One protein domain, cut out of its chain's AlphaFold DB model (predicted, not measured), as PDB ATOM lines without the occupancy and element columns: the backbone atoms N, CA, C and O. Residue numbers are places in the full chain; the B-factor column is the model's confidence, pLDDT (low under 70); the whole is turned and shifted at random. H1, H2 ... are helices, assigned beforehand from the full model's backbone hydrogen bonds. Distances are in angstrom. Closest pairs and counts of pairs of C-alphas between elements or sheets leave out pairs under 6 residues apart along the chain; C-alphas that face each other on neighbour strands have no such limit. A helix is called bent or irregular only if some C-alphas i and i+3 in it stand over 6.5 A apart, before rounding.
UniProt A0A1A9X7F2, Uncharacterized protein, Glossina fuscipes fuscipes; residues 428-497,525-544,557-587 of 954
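Overview. This is residues 428 to 497, 525 to 544 and 557 to 587 of the 954 residues of an uncharacterized protein of Glossina fuscipes fuscipes (UniProt A0A1A9X7F2). H1, H2, H3, H5 and H6 form a bundle, helices packed together partly aligned and partly crossed; H3 is in its core, and H4 packs across H3. The printed part has 121 residues with six named helices, H1 to H6 in order along the chain, and no named strand; its class is all helix, with 85 of the 121 printed residues in the helices, and it is compact, with a radius of gyration of the C-alphas of 13.6 A and spans of 41 by 30 by 28 A.

Along the chain. Find C-alpha 562 at (118.443, 72.787, 158.002); H6 runs 22.2 A to residue 579, irregular, with C-alphas 574 and 577 8.6 A apart. H3, residues 463 to 478, spans 21.9 A; H5, 530 to 544, 21.4 A. H1, 428 to 439, begins at (113.303, 96.766, 149.126); H2 is 447 to 458, H4 484 to 495.

Arrangement. H6 touches H5, opposite ways at a shallow tilt of 30 degrees; C-alphas 574 and 532 are closest, 4.3 A. H3 touches H4 at a steep 51 degrees, closest C-alphas 472 and 489, 5.2 A. H1 and H2 form a hairpin. Each O i to N i+4 pair is within hydrogen-bond range in H1, H2, H4 and H5, 10 of 12 in H3, 8 of 14 in H6.

Size, cuts and confidence. Cuts at 498 to 524 and 545 to 556 leave C-alpha gaps of 33.1 A and 17.5 A. No printed residue is under 70 in pLDDT.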
ATOM      1  N   ASN A 428     114.722  97.018 148.838       91.56
ATOM      2  CA  ASN A 428     113.303  96.766 149.126       91.56
ATOM      3  C   ASN A 428     112.796  95.442 148.530       91.56
ATOM      4  O   ASN A 428     111.945  94.777 149.124       91.56
ATOM      5  N   HIS A 429     113.301  95.047 147.360       91.31
ATOM      6  CA  HIS A 429     112.949  93.770 146.741       91.31
ATOM      7  C   HIS A 429     113.588  92.593 147.481       91.31
ATOM      8  O   HIS A 429     112.916  91.586 147.703       91.31
ATOM      9  N   ILE A 430     114.837  92.744 147.930       93.00
ATOM     10  CA  ILE A 430     115.515  91.752 148.773       93.00
ATOM     11  C   ILE A 430     114.790  91.573 150.099       93.00
ATOM     12  O   ILE A 430     114.520  90.440 150.475       93.00
ATOM     13  N   ILE A 431     114.409  92.659 150.773       93.25
ATOM     14  CA  ILE A 431     113.673  92.600 152.043       93.25
ATOM     15  C   ILE A 431     112.358  91.843 151.856       93.25
ATOM     16  O   ILE A 431     112.070  90.918 152.607       93.25
ATOM     17  N   LYS A 432     111.588  92.150 150.805       92.69
ATOM     18  CA  LYS A 432     110.357  91.406 150.486       92.69
ATOM     19  C   LYS A 432     110.619  89.917 150.235       92.69
ATOM     20  O   LYS A 432     109.801  89.087 150.624       92.69
ATOM     21  N   LEU A 433     111.731  89.586 149.575       92.44
ATOM     22  CA  LEU A 433     112.134  88.207 149.302       92.44
ATOM     23  C   LEU A 433     112.531  87.475 150.588       92.44
ATOM     24  O   LEU A 433     112.054  86.373 150.817       92.44
ATOM     25  N   VAL A 434     113.341  88.113 151.437       94.25
ATOM     26  CA  VAL A 434     113.732  87.627 152.767       94.25
ATOM     27  C   VAL A 434     112.509  87.402 153.637       94.25
ATOM     28  O   VAL A 434     112.370  86.321 154.183       94.25
ATOM     29  N   HIS A 435     111.597  88.372 153.735       94.06
ATOM     30  CA  HIS A 435     110.381  88.217 154.533       94.06
ATOM     31  C   HIS A 435     109.577  87.005 154.076       94.06
ATOM     32  O   HIS A 435     109.254  86.156 154.897       94.06
ATOM     33  N   LYS A 436     109.334  86.891 152.761       93.88
ATOM     34  CA  LYS A 436     108.618  85.751 152.187       93.88
ATOM     35  C   LYS A 436     109.322  84.434 152.499       93.88
ATOM     36  O   LYS A 436     108.647  83.472 152.832       93.88
ATOM     37  N   ASP A 437     110.637  84.364 152.317       94.25
ATOM     38  CA  ASP A 437     111.380  83.130 152.533       94.25
ATOM     39  C   ASP A 437     111.372  82.762 154.019       94.25
ATOM     40  O   ASP A 437     110.982  81.652 154.344       94.25
ATOM     41  N   VAL A 438     111.693  83.688 154.923       95.00
ATOM     42  CA  VAL A 438     111.686  83.443 156.375       95.00
ATOM     43  C   VAL A 438     110.307  82.990 156.864       95.00
ATOM     44  O   VAL A 438     110.239  82.007 157.592       95.00
ATOM     45  N   GLU A 439     109.226  83.628 156.408       93.38
ATOM     46  CA  GLU A 439     107.841  83.235 156.731       93.38
ATOM     47  C   GLU A 439     107.492  81.808 156.279       93.38
ATOM     48  O   GLU A 439     106.593  81.207 156.846       93.38
ATOM     49  N   ASN A 440     108.185  81.240 155.284       94.06
ATOM     50  CA  ASN A 440     107.955  79.852 154.858       94.06
ATOM     51  C   ASN A 440     108.765  78.824 155.671       94.06
ATOM     52  O   ASN A 440     108.595  77.623 155.463       94.06
ATOM     53  N   PHE A 441     109.716  79.262 156.504       94.56
ATOM     54  CA  PHE A 441     110.631  78.373 157.231       94.56
ATOM     55  C   PHE A 441     110.570  78.535 158.753       94.56
ATOM     56  O   PHE A 441     111.074  77.665 159.463       94.56
ATOM     57  N   PHE A 442     109.993  79.615 159.271       93.31
ATOM     58  CA  PHE A 442     110.007  79.926 160.696       93.31
ATOM     59  C   PHE A 442     108.650  80.434 161.172       93.31
ATOM     60  O   PHE A 442     107.973  81.162 160.450       93.31
ATOM     61  N   ASP A 443     108.309  80.095 162.415       88.75
ATOM     62  CA  ASP A 443     107.144  80.640 163.107       88.75
ATOM     63  C   ASP A 443     107.324  82.126 163.478       88.75
ATOM     64  O   ASP A 443     108.433  82.674 163.480       88.75
ATOM     65  N   GLN A 444     106.221  82.777 163.857       87.00
ATOM     66  CA  GLN A 444     106.207  84.189 164.267       87.00
ATOM     67  C   GLN A 444     107.039  84.466 165.534       87.00
ATOM     68  O   GLN A 444     107.385  85.610 165.827       87.00
ATOM     69  N   SER A 445     107.384  83.434 166.312       83.56
ATOM     70  CA  SER A 445     108.140  83.593 167.557       83.56
ATOM     71  C   SER A 445     109.635  83.838 167.316       83.56
ATOM     72  O   SER A 445     110.332  84.378 168.190       83.56
ATOM     73  N   VAL A 446     110.147  83.445 166.142       88.75
ATOM     74  CA  VAL A 446     111.558  83.601 165.762       88.75
ATOM     75  C   VAL A 446     111.781  84.341 164.447       88.75
ATOM     76  O   VAL A 446     112.890  84.843 164.236       88.75
ATOM     77  N   ASP A 447     110.774  84.462 163.581       89.12
ATOM     78  CA  ASP A 447     110.915  85.090 162.267       89.12
ATOM     79  C   ASP A 447     111.425  86.540 162.346       89.12
ATOM     80  O   ASP A 447     112.283  86.911 161.545       89.12
ATOM     81  N   LYS A 448     110.996  87.336 163.343       92.12
ATOM     82  CA  LYS A 448     111.463  88.713 163.585       92.12
ATOM     83  C   LYS A 448     112.979  88.711 163.730       92.12
ATOM     84  O   LYS A 448     113.663  89.453 163.031       92.12
ATOM     85  N   PHE A 449     113.521  87.828 164.570       94.12
ATOM     86  CA  PHE A 449     114.966  87.709 164.763       94.12
ATOM     87  C   PHE A 449     115.685  87.296 163.471       94.12
ATOM     88  O   PHE A 449     116.695  87.902 163.119       94.12
ATOM     89  N   ILE A 450     115.162  86.311 162.734       95.94
ATOM     90  CA  ILE A 450     115.764  85.852 161.472       95.94
ATOM     91  C   ILE A 450     115.750  86.964 160.409       95.94
ATOM     92  O   ILE A 450     116.780  87.219 159.781       95.94
ATOM     93  N   LYS A 451     114.620  87.666 160.240       94.81
ATOM     94  CA  LYS A 451     114.477  88.836 159.357       94.81
ATOM     95  C   LYS A 451     115.520  89.895 159.712       94.81
ATOM     96  O   LYS A 451     116.245  90.346 158.828       94.81
ATOM     97  N   TRP A 452     115.678  90.211 160.997       93.06
ATOM     98  CA  TRP A 452     116.704  91.141 161.472       93.06
ATOM     99  C   TRP A 452     118.123  90.693 161.139       93.06
ATOM    100  O   TRP A 452     118.893  91.495 160.625       93.06
ATOM    101  N   GLN A 453     118.471  89.422 161.350       95.38
ATOM    102  CA  GLN A 453     119.807  88.928 161.001       95.38
ATOM    103  C   GLN A 453     120.098  89.052 159.504       95.38
ATOM    104  O   GLN A 453     121.206  89.427 159.120       95.38
ATOM    105  N   MET A 454     119.103  88.797 158.655       95.88
ATOM    106  CA  MET A 454     119.234  89.005 157.215       95.88
ATOM    107  C   MET A 454     119.416  90.490 156.869       95.88
ATOM    108  O   MET A 454     120.270  90.806 156.043       95.88
ATOM    109  N   LEU A 455     118.696  91.406 157.528       93.25
ATOM    110  CA  LEU A 455     118.897  92.855 157.380       93.25
ATOM    111  C   LEU A 455     120.303  93.283 157.830       93.25
ATOM    112  O   LEU A 455     120.980  94.011 157.108       93.25
ATOM    113  N   THR A 456     120.798  92.776 158.961       92.56
ATOM    114  CA  THR A 456     122.176  93.013 159.420       92.56
ATOM    115  C   THR A 456     123.196  92.563 158.370       92.56
ATOM    116  O   THR A 456     124.163  93.277 158.100       92.56
ATOM    117  N   ALA A 457     122.965  91.422 157.713       94.69
ATOM    118  CA  ALA A 457     123.816  90.958 156.620       94.69
ATOM    119  C   ALA A 457     123.807  91.913 155.414       94.69
ATOM    120  O   ALA A 457     124.857  92.134 154.809       94.69
ATOM    121  N   MET A 458     122.661  92.528 155.088       93.56
ATOM    122  CA  MET A 458     122.571  93.529 154.012       93.56
ATOM    123  C   MET A 458     123.488  94.725 154.268       93.56
ATOM    124  O   MET A 458     124.078  95.251 153.329       93.56
ATOM    125  N   HIS A 459     123.641  95.122 155.530       92.12
ATOM    126  CA  HIS A 459     124.474  96.246 155.955       92.12
ATOM    127  C   HIS A 459     125.954  95.896 156.151       92.12
ATOM    128  O   HIS A 459     126.732  96.764 156.542       92.12
ATOM    129  N   CYS A 460     126.378  94.659 155.872       93.00
ATOM    130  CA  CYS A 460     127.796  94.320 155.930       93.00
ATOM    131  C   CYS A 460     128.592  95.178 154.933       93.00
ATOM    132  O   CYS A 460     128.311  95.164 153.735       93.00
ATOM    133  N   SER A 461     129.604  95.888 155.431       90.19
ATOM    134  CA  SER A 461     130.481  96.785 154.666       90.19
ATOM    135  C   SER A 461     131.757  96.099 154.179       90.19
ATOM    136  O   SER A 461     132.555  96.694 153.469       90.19
ATOM    137  N   GLY A 462     131.971  94.832 154.534       91.88
ATOM    138  CA  GLY A 462     133.151  94.104 154.094       91.88
ATOM    139  C   GLY A 462     133.004  92.595 154.172       91.88
ATOM    140  O   GLY A 462     132.237  92.045 154.966       91.88
ATOM    141  N   ILE A 463     133.812  91.906 153.367       95.12
ATOM    142  CA  ILE A 463     133.796  90.443 153.258       95.12
ATOM    143  C   ILE A 463     134.102  89.748 154.595       95.12
ATOM    144  O   ILE A 463     133.489  88.731 154.920       95.12
ATOM    145  N   LYS A 464     135.001  90.319 155.414       95.25
ATOM    146  CA  LYS A 464     135.328  89.801 156.754       95.25
ATOM    147  C   LYS A 464     134.128  89.888 157.699       95.25
ATOM    148  O   LYS A 464     133.837  88.918 158.393       95.25
ATOM    149  N   GLN A 465     133.423  91.021 157.706       94.62
ATOM    150  CA  GLN A 465     132.224  91.216 158.524       94.62
ATOM    151  C   GLN A 465     131.107  90.261 158.093       94.62
ATOM    152  O   GLN A 465     130.508  89.604 158.941       94.62
ATOM    153  N   PHE A 466     130.897  90.108 156.784       96.56
ATOM    154  CA  PHE A 466     129.898  89.197 156.235       96.56
ATOM    155  C   PHE A 466     130.164  87.732 156.616       96.56
ATOM    156  O   PHE A 466     129.276  87.052 157.128       96.56
ATOM    157  N   PHE A 467     131.397  87.235 156.462       97.50
ATOM    158  CA  PHE A 467     131.718  85.871 156.897       97.50
ATOM    159  C   PHE A 467     131.737  85.718 158.422       97.50
ATOM    160  O   PHE A 467     131.375  84.657 158.922       97.50
ATOM    161  N   ARG A 468     132.077  86.762 159.188       96.50
ATOM    162  CA  ARG A 468     131.890  86.749 160.647       96.50
ATOM    163  C   ARG A 468     130.413  86.591 161.001       96.50
ATOM    164  O   ARG A 468     130.099  85.797 161.882       96.50
ATOM    165  N   TRP A 469     129.512  87.286 160.310       96.81
ATOM    166  CA  TRP A 469     128.071  87.110 160.479       96.81
ATOM    167  C   TRP A 469     127.638  85.671 160.153       96.81
ATOM    168  O   TRP A 469     127.046  85.022 161.012       96.81
ATOM    169  N   ILE A 470     128.051  85.110 159.007       97.06
ATOM    170  CA  ILE A 470     127.774  83.704 158.636       97.06
ATOM    171  C   ILE A 470     128.237  82.736 159.733       97.06
ATOM    172  O   ILE A 470     127.490  81.840 160.124       97.06
ATOM    173  N   GLY A 471     129.454  82.924 160.248       96.44
ATOM    174  CA  GLY A 471     130.038  82.059 161.274       96.44
ATOM    175  C   GLY A 471     129.301  82.093 162.613       96.44
ATOM    176  O   GLY A 471     129.407  81.137 163.371       96.44
ATOM    177  N   ASN A 472     128.540  83.154 162.897       96.50
ATOM    178  CA  ASN A 472     127.684  83.242 164.081       96.50
ATOM    179  C   ASN A 472     126.243  82.806 163.800       96.50
ATOM    180  O   ASN A 472     125.577  82.282 164.687       96.50
ATOM    181  N   PHE A 473     125.753  82.996 162.578       96.75
ATOM    182  CA  PHE A 473     124.371  82.689 162.234       96.75
ATOM    183  C   PHE A 473     124.151  81.203 161.928       96.75
ATOM    184  O   PHE A 473     123.192  80.606 162.411       96.75
ATOM    185  N   LEU A 474     125.075  80.564 161.203       96.56
ATOM    186  CA  LEU A 474     124.966  79.145 160.852       96.56
ATOM    187  C   LEU A 474     124.879  78.198 162.063       96.56
ATOM    188  O   LEU A 474     124.032  77.306 162.008       96.56
ATOM    189  N   PRO A 475     125.661  78.347 163.155       95.12
ATOM    190  CA  PRO A 475     125.541  77.464 164.320       95.12
ATOM    191  C   PRO A 475     124.141  77.485 164.943       95.12
ATOM    192  O   PRO A 475     123.618  76.435 165.312       95.12
ATOM    193  N   ILE A 476     123.507  78.663 164.986       95.00
ATOM    194  CA  ILE A 476     122.145  78.848 165.505       95.00
ATOM    195  C   ILE A 476     121.129  78.114 164.626       95.00
ATOM    196  O   ILE A 476     120.218  77.483 165.144       95.00
ATOM    197  N   LEU A 477     121.295  78.156 163.305       96.19
ATOM    198  CA  LEU A 477     120.374  77.501 162.374       96.19
ATOM    199  C   LEU A 477     120.603  75.987 162.232       96.19
ATOM    200  O   LEU A 477     119.713  75.271 161.776       96.19
ATOM    201  N   SER A 478     121.798  75.501 162.582       94.19
ATOM    202  CA  SER A 478     122.252  74.135 162.275       94.19
ATOM    203  C   SER A 478     122.241  73.184 163.470       94.19
ATOM    204  O   SER A 478     122.264  71.974 163.264       94.19
ATOM    205  N   SER A 479     122.205  73.691 164.704       92.19
ATOM    206  CA  SER A 479     122.172  72.851 165.907       92.19
ATOM    207  C   SER A 479     120.740  72.515 166.299       92.19
ATOM    208  O   SER A 479     119.959  73.424 166.569       92.19
ATOM    209  N   LYS A 480     120.402  71.222 166.379       91.25
ATOM    210  CA  LYS A 480     119.056  70.749 166.763       91.25
ATOM    211  C   LYS A 480     118.692  71.095 168.213       91.25
ATOM    212  O   LYS A 480     117.522  71.303 168.533       91.25
ATOM    213  N   TYR A 481     119.695  71.187 169.079       89.25
ATOM    214  CA  TYR A 481     119.525  71.427 170.509       89.25
ATOM    215  C   TYR A 481     120.261  72.698 170.946       89.25
ATOM    216  O   TYR A 481     121.271  73.075 170.339       89.25
ATOM    217  N   GLU A 482     119.744  73.365 171.979       86.06
ATOM    218  CA  GLU A 482     120.402  74.518 172.603       86.06
ATOM    219  C   GLU A 482     121.643  74.044 173.373       86.06
ATOM    220  O   GLU A 482     121.556  73.242 174.290       86.06
ATOM    221  N   ASN A 483     122.825  74.521 173.008       85.56
ATOM    222  CA  ASN A 483     124.070  74.230 173.710       85.56
ATOM    223  C   ASN A 483     124.865  75.521 173.960       85.56
ATOM    224  O   ASN A 483     124.551  76.588 173.424       85.56
ATOM    225  N   LYS A 484     125.948  75.421 174.742       86.69
ATOM    226  CA  LYS A 484     126.832  76.567 175.038       86.69
ATOM    227  C   LYS A 484     127.321  77.280 173.768       86.69
ATOM    228  O   LYS A 484     127.535  78.491 173.782       86.69
ATOM    229  N   LEU A 485     127.488  76.549 172.660       86.69
ATOM    230  CA  LEU A 485     127.887  77.113 171.370       86.69
ATOM    231  C   LEU A 485     126.760  77.969 170.766       86.69
ATOM    232  O   LEU A 485     127.001  79.129 170.425       86.69
ATOM    233  N   THR A 486     125.531  77.451 170.668       88.88
ATOM    234  CA  THR A 486     124.378  78.210 170.156       88.88
ATOM    235  C   THR A 486     124.053  79.412 171.030       88.88
ATOM    236  O   THR A 486     123.795  80.481 170.490       88.88
ATOM    237  N   GLU A 487     124.118  79.278 172.357       88.94
ATOM    238  CA  GLU A 487     123.876  80.382 173.295       88.94
ATOM    239  C   GLU A 487     124.907  81.498 173.127       88.94
ATOM    240  O   GLU A 487     124.546  82.672 173.013       88.94
ATOM    241  N   ARG A 488     126.193  81.138 173.020       92.69
ATOM    242  CA  ARG A 488     127.272  82.095 172.758       92.69
ATOM    243  C   ARG A 488     127.018  82.871 171.468       92.69
ATOM    244  O   ARG A 488     127.078  84.100 171.481       92.69
ATOM    245  N   HIS A 489     126.714  82.183 170.370       93.50
ATOM    246  CA  HIS A 489     126.459  82.834 169.084       93.50
ATOM    247  C   HIS A 489     125.170  83.664 169.082       93.50
ATOM    248  O   HIS A 489     125.160  84.774 168.550       93.50
ATOM    249  N   LEU A 490     124.108  83.180 169.728       92.06
ATOM    250  CA  LEU A 490     122.853  83.913 169.870       92.06
ATOM    251  C   LEU A 490     123.054  85.198 170.682       92.06
ATOM    252  O   LEU A 490     122.585  86.258 170.272       92.06
ATOM    253  N   SER A 491     123.805  85.130 171.786       91.75
ATOM    254  CA  SER A 491     124.155  86.306 172.590       91.75
ATOM    255  C   SER A 491     124.963  87.321 171.779       91.75
ATOM    256  O   SER A 491     124.692  88.518 171.844       91.75
ATOM    257  N   PHE A 492     125.903  86.848 170.952       93.56
ATOM    258  CA  PHE A 492     126.699  87.702 170.079       93.56
ATOM    259  C   PHE A 492     125.827  88.423 169.046       93.56
ATOM    260  O   PHE A 492     125.972  89.629 168.866       93.56
ATOM    261  N   LEU A 493     124.904  87.723 168.379       92.31
ATOM    262  CA  LEU A 493     124.024  88.345 167.386       92.31
ATOM    263  C   LEU A 493     123.001  89.295 168.017       92.31
ATOM    264  O   LEU A 493     122.726  90.338 167.434       92.31
ATOM    265  N   ARG A 494     122.485  88.984 169.215       90.12
ATOM    266  CA  ARG A 494     121.567  89.869 169.955       90.12
ATOM    267  C   ARG A 494     122.231  91.171 170.396       90.12
ATOM    268  O   ARG A 494     121.631  92.222 170.242       90.12
ATOM    269  N   LYS A 495     123.478  91.114 170.878       86.50
ATOM    270  CA  LYS A 495     124.250  92.311 171.268       86.50
ATOM    271  C   LYS A 495     124.538  93.261 170.102       86.50
ATOM    272  O   LYS A 495     124.832  94.423 170.337       86.50
ATOM    273  N   ASN A 496     124.486  92.761 168.867       78.88
ATOM    274  CA  ASN A 496     124.713  93.547 167.656       78.88
ATOM    275  C   ASN A 496     123.404  93.974 166.962       78.88
ATOM    276  O   ASN A 496     123.448  94.439 165.822       78.88
ATOM    277  N   LEU A 497     122.246  93.794 167.608       77.62
ATOM    278  CA  LEU A 497     120.996  94.398 167.153       77.62
ATOM    279  C   LEU A 497     120.996  95.893 167.528       77.62
ATOM    280  O   LEU A 497     121.446  96.232 168.622       77.62
ATOM    281  N   LEU A 525     124.344  76.417 138.911       77.31
ATOM    282  CA  LEU A 525     125.005  77.738 138.815       77.31
ATOM    283  C   LEU A 525     125.588  78.276 140.131       77.31
ATOM    284  O   LEU A 525     126.663  78.883 140.118       77.31
ATOM    285  N   PHE A 526     124.918  78.063 141.268       86.62
ATOM    286  CA  PHE A 526     125.376  78.588 142.564       86.62
ATOM    287  C   PHE A 526     126.611  77.845 143.092       86.62
ATOM    288  O   PHE A 526     127.433  78.437 143.789       86.62
ATOM    289  N   SER A 527     126.780  76.564 142.744       90.12
ATOM    290  CA  SER A 527     127.879  75.717 143.230       90.12
ATOM    291  C   SER A 527     129.257  76.214 142.773       90.12
ATOM    292  O   SER A 527     130.264  76.015 143.456       90.12
ATOM    293  N   LYS A 528     129.292  76.935 141.647       92.69
ATOM    294  CA  LYS A 528     130.486  77.574 141.084       92.69
ATOM    295  C   LYS A 528     130.871  78.890 141.789       92.69
ATOM    296  O   LYS A 528     131.981  79.375 141.571       92.69
ATOM    297  N   SER A 529     130.007  79.456 142.642       95.81
ATOM    298  CA  SER A 529     130.288  80.689 143.394       95.81
ATOM    299  C   SER A 529     131.325  80.464 144.499       95.81
ATOM    300  O   SER A 529     131.190  79.566 145.334       95.81
ATOM    301  N   HIS A 530     132.345  81.318 144.567       97.25
ATOM    302  CA  HIS A 530     133.345  81.301 145.637       97.25
ATOM    303  C   HIS A 530     132.745  81.637 147.006       97.25
ATOM    304  O   HIS A 530     133.170  81.066 148.013       97.25
ATOM    305  N   PHE A 531     131.712  82.484 147.051       97.31
ATOM    306  CA  PHE A 531     130.976  82.737 148.287       97.31
ATOM    307  C   PHE A 531     130.243  81.484 148.768       97.31
ATOM    308  O   PHE A 531     130.331  81.150 149.949       97.31
ATOM    309  N   TYR A 532     129.586  80.756 147.856       97.12
ATOM    310  CA  TYR A 532     128.939  79.483 148.180       97.12
ATOM    311  C   TYR A 532     129.951  78.462 148.701       97.12
ATOM    312  O   TYR A 532     129.756  77.919 149.785       97.12
ATOM    313  N   LYS A 533     131.067  78.246 147.986       97.06
ATOM    314  CA  LYS A 533     132.131  77.315 148.404       97.06
ATOM    315  C   LYS A 533     132.654  77.655 149.801       97.06
ATOM    316  O   LYS A 533     132.736  76.777 150.658       97.06
ATOM    317  N   LYS A 534     132.945  78.934 150.070       97.50
ATOM    318  CA  LYS A 534     133.415  79.383 151.388       97.50
ATOM    319  C   LYS A 534     132.359  79.175 152.475       97.50
ATOM    320  O   LYS A 534     132.688  78.637 153.530       97.50
ATOM    321  N   GLY A 535     131.106  79.546 152.212       97.00
ATOM    322  CA  GLY A 535     129.985  79.315 153.126       97.00
ATOM    323  C   GLY A 535     129.757  77.830 153.411       97.00
ATOM    324  O   GLY A 535     129.519  77.453 154.555       97.00
ATOM    325  N   ARG A 536     129.910  76.969 152.401       96.75
ATOM    326  CA  ARG A 536     129.767  75.519 152.540       96.75
ATOM    327  C   ARG A 536     130.881  74.902 153.380       96.75
ATOM    328  O   ARG A 536     130.574  74.085 154.239       96.75
ATOM    329  N   ILE A 537     132.134  75.324 153.190       97.50
ATOM    330  CA  ILE A 537     133.261  74.915 154.048       97.50
ATOM    331  C   ILE A 537     132.976  75.292 155.507       97.50
ATOM    332  O   ILE A 537     133.128  74.461 156.401       97.50
ATOM    333  N   MET A 538     132.509  76.522 155.751       97.06
ATOM    334  CA  MET A 538     132.138  76.967 157.098       97.06
ATOM    335  C   MET A 538     131.006  76.126 157.689       97.06
ATOM    336  O   MET A 538     131.098  75.718 158.841       97.06
ATOM    337  N   TYR A 539     129.965  75.838 156.907       96.25
ATOM    338  CA  TYR A 539     128.861  74.995 157.352       96.25
ATOM    339  C   TYR A 539     129.318  73.569 157.695       96.25
ATOM    340  O   TYR A 539     128.952  73.066 158.752       96.25
ATOM    341  N   THR A 540     130.143  72.931 156.857       95.50
ATOM    342  CA  THR A 540     130.675  71.584 157.132       95.50
ATOM    343  C   THR A 540     131.496  71.561 158.428       95.50
ATOM    344  O   THR A 540     131.297  70.670 159.248       95.50
ATOM    345  N   HIS A 541     132.344  72.571 158.659       93.56
ATOM    346  CA  HIS A 541     133.121  72.715 159.900       93.56
ATOM    347  C   HIS A 541     132.256  72.963 161.142       93.56
ATOM    348  O   HIS A 541     132.590  72.543 162.244       93.56
ATOM    349  N   ILE A 542     131.146  73.685 160.990       91.31
ATOM    350  CA  ILE A 542     130.186  73.897 162.080       91.31
ATOM    351  C   ILE A 542     129.440  72.598 162.383       91.31
ATOM    352  O   ILE A 542     129.237  72.279 163.548       91.31
ATOM    353  N   LYS A 543     129.056  71.846 161.346       91.06
ATOM    354  CA  LYS A 543     128.329  70.588 161.492       91.06
ATOM    355  C   LYS A 543     129.149  69.541 162.251       91.06
ATOM    356  O   LYS A 543     128.625  68.981 163.205       91.06
ATOM    357  N   SER A 544     130.433  69.363 161.922       89.12
ATOM    358  CA  SER A 544     131.298  68.422 162.657       89.12
ATOM    359  C   SER A 544     131.388  68.756 164.150       89.12
ATOM    360  O   SER A 544     131.260  67.873 164.983       89.12
ATOM    361  N   ASN A 557     116.351  73.648 170.104       91.06
ATOM    362  CA  ASN A 557     116.650  74.969 169.568       91.06
ATOM    363  C   ASN A 557     115.575  75.380 168.555       91.06
ATOM    364  O   ASN A 557     115.534  74.866 167.439       91.06
ATOM    365  N   ARG A 558     114.743  76.357 168.922       92.31
ATOM    366  CA  ARG A 558     113.660  76.882 168.071       92.31
ATOM    367  C   ARG A 558     114.119  77.527 166.755       92.31
ATOM    368  O   ARG A 558     113.312  77.720 165.858       92.31
ATOM    369  N   PHE A 559     115.403  77.867 166.621       94.75
ATOM    370  CA  PHE A 559     115.965  78.423 165.386       94.75
ATOM    371  C   PHE A 559     116.511  77.349 164.429       94.75
ATOM    372  O   PHE A 559     116.964  77.685 163.335       94.75
ATOM    373  N   TYR A 560     116.507  76.072 164.827       95.06
ATOM    374  CA  TYR A 560     117.011  74.979 164.001       95.06
ATOM    375  C   TYR A 560     116.158  74.804 162.742       95.06
ATOM    376  O   TYR A 560     115.011  74.367 162.812       95.06
ATOM    377  N   ASN A 561     116.735  75.089 161.574       95.75
ATOM    378  CA  ASN A 561     116.087  74.807 160.301       95.75
ATOM    379  C   ASN A 561     117.124  74.479 159.210       95.75
ATOM    380  O   ASN A 561     117.622  75.377 158.522       95.75
ATOM    381  N   PRO A 562     117.440  73.190 158.986       93.88
ATOM    382  CA  PRO A 562     118.443  72.787 158.002       93.88
ATOM    383  C   PRO A 562     118.020  73.091 156.556       93.88
ATOM    384  O   PRO A 562     118.883  73.319 155.708       93.88
ATOM    385  N   LYS A 563     116.712  73.147 156.265       96.31
ATOM    386  CA  LYS A 563     116.210  73.521 154.932       96.31
ATOM    387  C   LYS A 563     116.448  75.004 154.653       96.31
ATOM    388  O   LYS A 563     116.872  75.362 153.556       96.31
ATOM    389  N   PHE A 564     116.250  75.863 155.654       96.62
ATOM    390  CA  PHE A 564     116.591  77.276 155.532       96.62
ATOM    391  C   PHE A 564     118.100  77.491 155.411       96.62
ATOM    392  O   PHE A 564     118.516  78.364 154.661       96.62
ATOM    393  N   VAL A 565     118.939  76.684 156.074       97.38
ATOM    394  CA  VAL A 565     120.400  76.748 155.872       97.38
ATOM    395  C   VAL A 565     120.780  76.442 154.424       97.38
ATOM    396  O   VAL A 565     121.611  77.142 153.846       97.38
ATOM    397  N   ASP A 566     120.162  75.429 153.817       95.94
ATOM    398  CA  ASP A 566     120.380  75.104 152.407       95.94
ATOM    399  C   ASP A 566     119.972  76.269 151.487       95.94
ATOM    400  O   ASP A 566     120.759  76.700 150.640       95.94
ATOM    401  N   LEU A 567     118.796  76.864 151.721       95.94
ATOM    402  CA  LEU A 567     118.355  78.072 151.019       95.94
ATOM    403  C   LEU A 567     119.330  79.241 151.233       95.94
ATOM    404  O   LEU A 567     119.722  79.902 150.270       95.94
ATOM    405  N   LEU A 568     119.747  79.490 152.476       97.25
ATOM    406  CA  LEU A 568     120.677  80.550 152.852       97.25
ATOM    407  C   LEU A 568     121.989  80.413 152.081       97.25
ATOM    408  O   LEU A 568     122.457  81.389 151.498       97.25
ATOM    409  N   LEU A 569     122.549  79.204 152.012       96.88
ATOM    410  CA  LEU A 569     123.765  78.922 151.254       96.88
ATOM    411  C   LEU A 569     123.562  79.156 149.750       96.88
ATOM    412  O   LEU A 569     124.338  79.891 149.137       96.88
ATOM    413  N   LYS A 570     122.519  78.557 149.161       94.75
ATOM    414  CA  LYS A 570     122.295  78.529 147.705       94.75
ATOM    415  C   LYS A 570     121.815  79.858 147.121       94.75
ATOM    416  O   LYS A 570     122.183  80.194 146.000       94.75
ATOM    417  N   LYS A 571     120.990  80.607 147.855       93.50
ATOM    418  CA  LYS A 571     120.302  81.812 147.364       93.50
ATOM    419  C   LYS A 571     120.910  83.109 147.878       93.50
ATOM    420  O   LYS A 571     121.029  84.064 147.118       93.50
ATOM    421  N   TYR A 572     121.299  83.158 149.146       96.12
ATOM    422  CA  TYR A 572     121.769  84.399 149.759       96.12
ATOM    423  C   TYR A 572     123.292  84.456 149.785       96.12
ATOM    424  O   TYR A 572     123.887  85.343 149.180       96.12
ATOM    425  N   ILE A 573     123.959  83.480 150.394       97.38
ATOM    426  CA  ILE A 573     125.421  83.472 150.493       97.38
ATOM    427  C   ILE A 573     126.050  83.394 149.099       97.38
ATOM    428  O   ILE A 573     126.929  84.194 148.796       97.38
ATOM    429  N   ALA A 574     125.561  82.511 148.222       96.69
ATOM    430  CA  ALA A 574     126.090  82.357 146.865       96.69
ATOM    431  C   ALA A 574     126.115  83.655 146.041       96.69
ATOM    432  O   ALA A 574     126.976  83.782 145.176       96.69
ATOM    433  N   TYR A 575     125.216  84.602 146.319       96.12
ATOM    434  CA  TYR A 575     125.047  85.852 145.572       96.12
ATOM    435  C   TYR A 575     125.250  87.097 146.451       96.12
ATOM    436  O   TYR A 575     124.787  88.180 146.100       96.12
ATOM    437  N   ALA A 576     125.950  86.964 147.585       96.75
ATOM    438  CA  ALA A 576     126.142  88.029 148.573       96.75
ATOM    439  C   ALA A 576     126.558  89.399 147.996       96.75
ATOM    440  O   ALA A 576     125.954  90.395 148.404       96.75
ATOM    441  N   PRO A 577     127.494  89.497 147.025       95.75
ATOM    442  CA  PRO A 577     127.889  90.784 146.438       95.75
ATOM    443  C   PRO A 577     126.754  91.581 145.798       95.75
ATOM    444  O   PRO A 577     126.864  92.797 145.694       95.75
ATOM    445  N   LEU A 578     125.689  90.906 145.356       95.62
ATOM    446  CA  LEU A 578     124.579  91.541 144.656       95.62
ATOM    447  C   LEU A 578     123.575  92.188 145.617       95.62
ATOM    448  O   LEU A 578     122.986  93.201 145.267       95.62
ATOM    449  N   TRP A 579     123.342  91.628 146.805       94.69
ATOM    450  CA  TRP A 579     122.264  92.089 147.700       94.69
ATOM    451  C   TRP A 579     122.745  92.666 149.035       94.69
ATOM    452  O   TRP A 579     121.956  93.288 149.747       94.69
ATOM    453  N   THR A 580     124.019  92.483 149.377       95.19
ATOM    454  CA  THR A 580     124.651  93.130 150.536       95.19
ATOM    455  C   THR A 580     125.387  94.398 150.112       95.19
ATOM    456  O   THR A 580     125.634  94.628 148.927       95.19
ATOM    457  N   ASN A 581     125.773  95.229 151.077       94.00
ATOM    458  CA  ASN A 581     126.535  96.442 150.811       94.00
ATOM    459  C   ASN A 581     128.055  96.213 150.690       94.00
ATOM    460  O   ASN A 581     128.795  97.181 150.538       94.00
ATOM    461  N   ILE A 582     128.535  94.960 150.687       94.19
ATOM    462  CA  ILE A 582     129.979  94.653 150.681       94.19
ATOM    463  C   ILE A 582     130.709  95.208 149.454       94.19
ATOM    464  O   ILE A 582     131.894  95.498 149.542       94.19
ATOM    465  N   MET A 583     130.017  95.352 148.318       94.06
ATOM    466  CA  MET A 583     130.561  96.018 147.131       94.06
ATOM    467  C   MET A 583     130.194  97.508 147.089       94.06
ATOM    468  O   MET A 583     130.940  98.307 146.532       94.06
ATOM    469  N   GLY A 584     129.057  97.906 147.671       89.69
ATOM    470  CA  GLY A 584     128.535  99.275 147.590       89.69
ATOM    471  C   GLY A 584     129.410 100.326 148.281       89.69
ATOM    472  O   GLY A 584     129.435 101.477 147.838       89.69
ATOM    473  N   VAL A 585     130.182  99.918 149.293       89.88
ATOM    474  CA  VAL A 585     131.134 100.781 150.016       89.88
ATOM    475  C   VAL A 585     132.305 101.278 149.166       89.88
ATOM    476  O   VAL A 585     132.904 102.291 149.499       89.88
ATOM    477  N   HIS A 586     132.617 100.616 148.045       89.00
ATOM    478  CA  HIS A 586     133.685 101.039 147.125       89.00
ATOM    479  C   HIS A 586     133.290 102.228 146.234       89.00
ATOM    480  O   HIS A 586     134.053 102.630 145.353       89.00
ATOM    481  N   ILE A 587     132.066 102.733 146.391       86.19
ATOM    482  CA  ILE A 587     131.523 103.831 145.601       86.19
ATOM    483  C   ILE A 587     131.274 104.996 146.553       86.19
ATOM    484  O   ILE A 587     132.214 105.737 146.817       86.19
TER     485      ILE A 587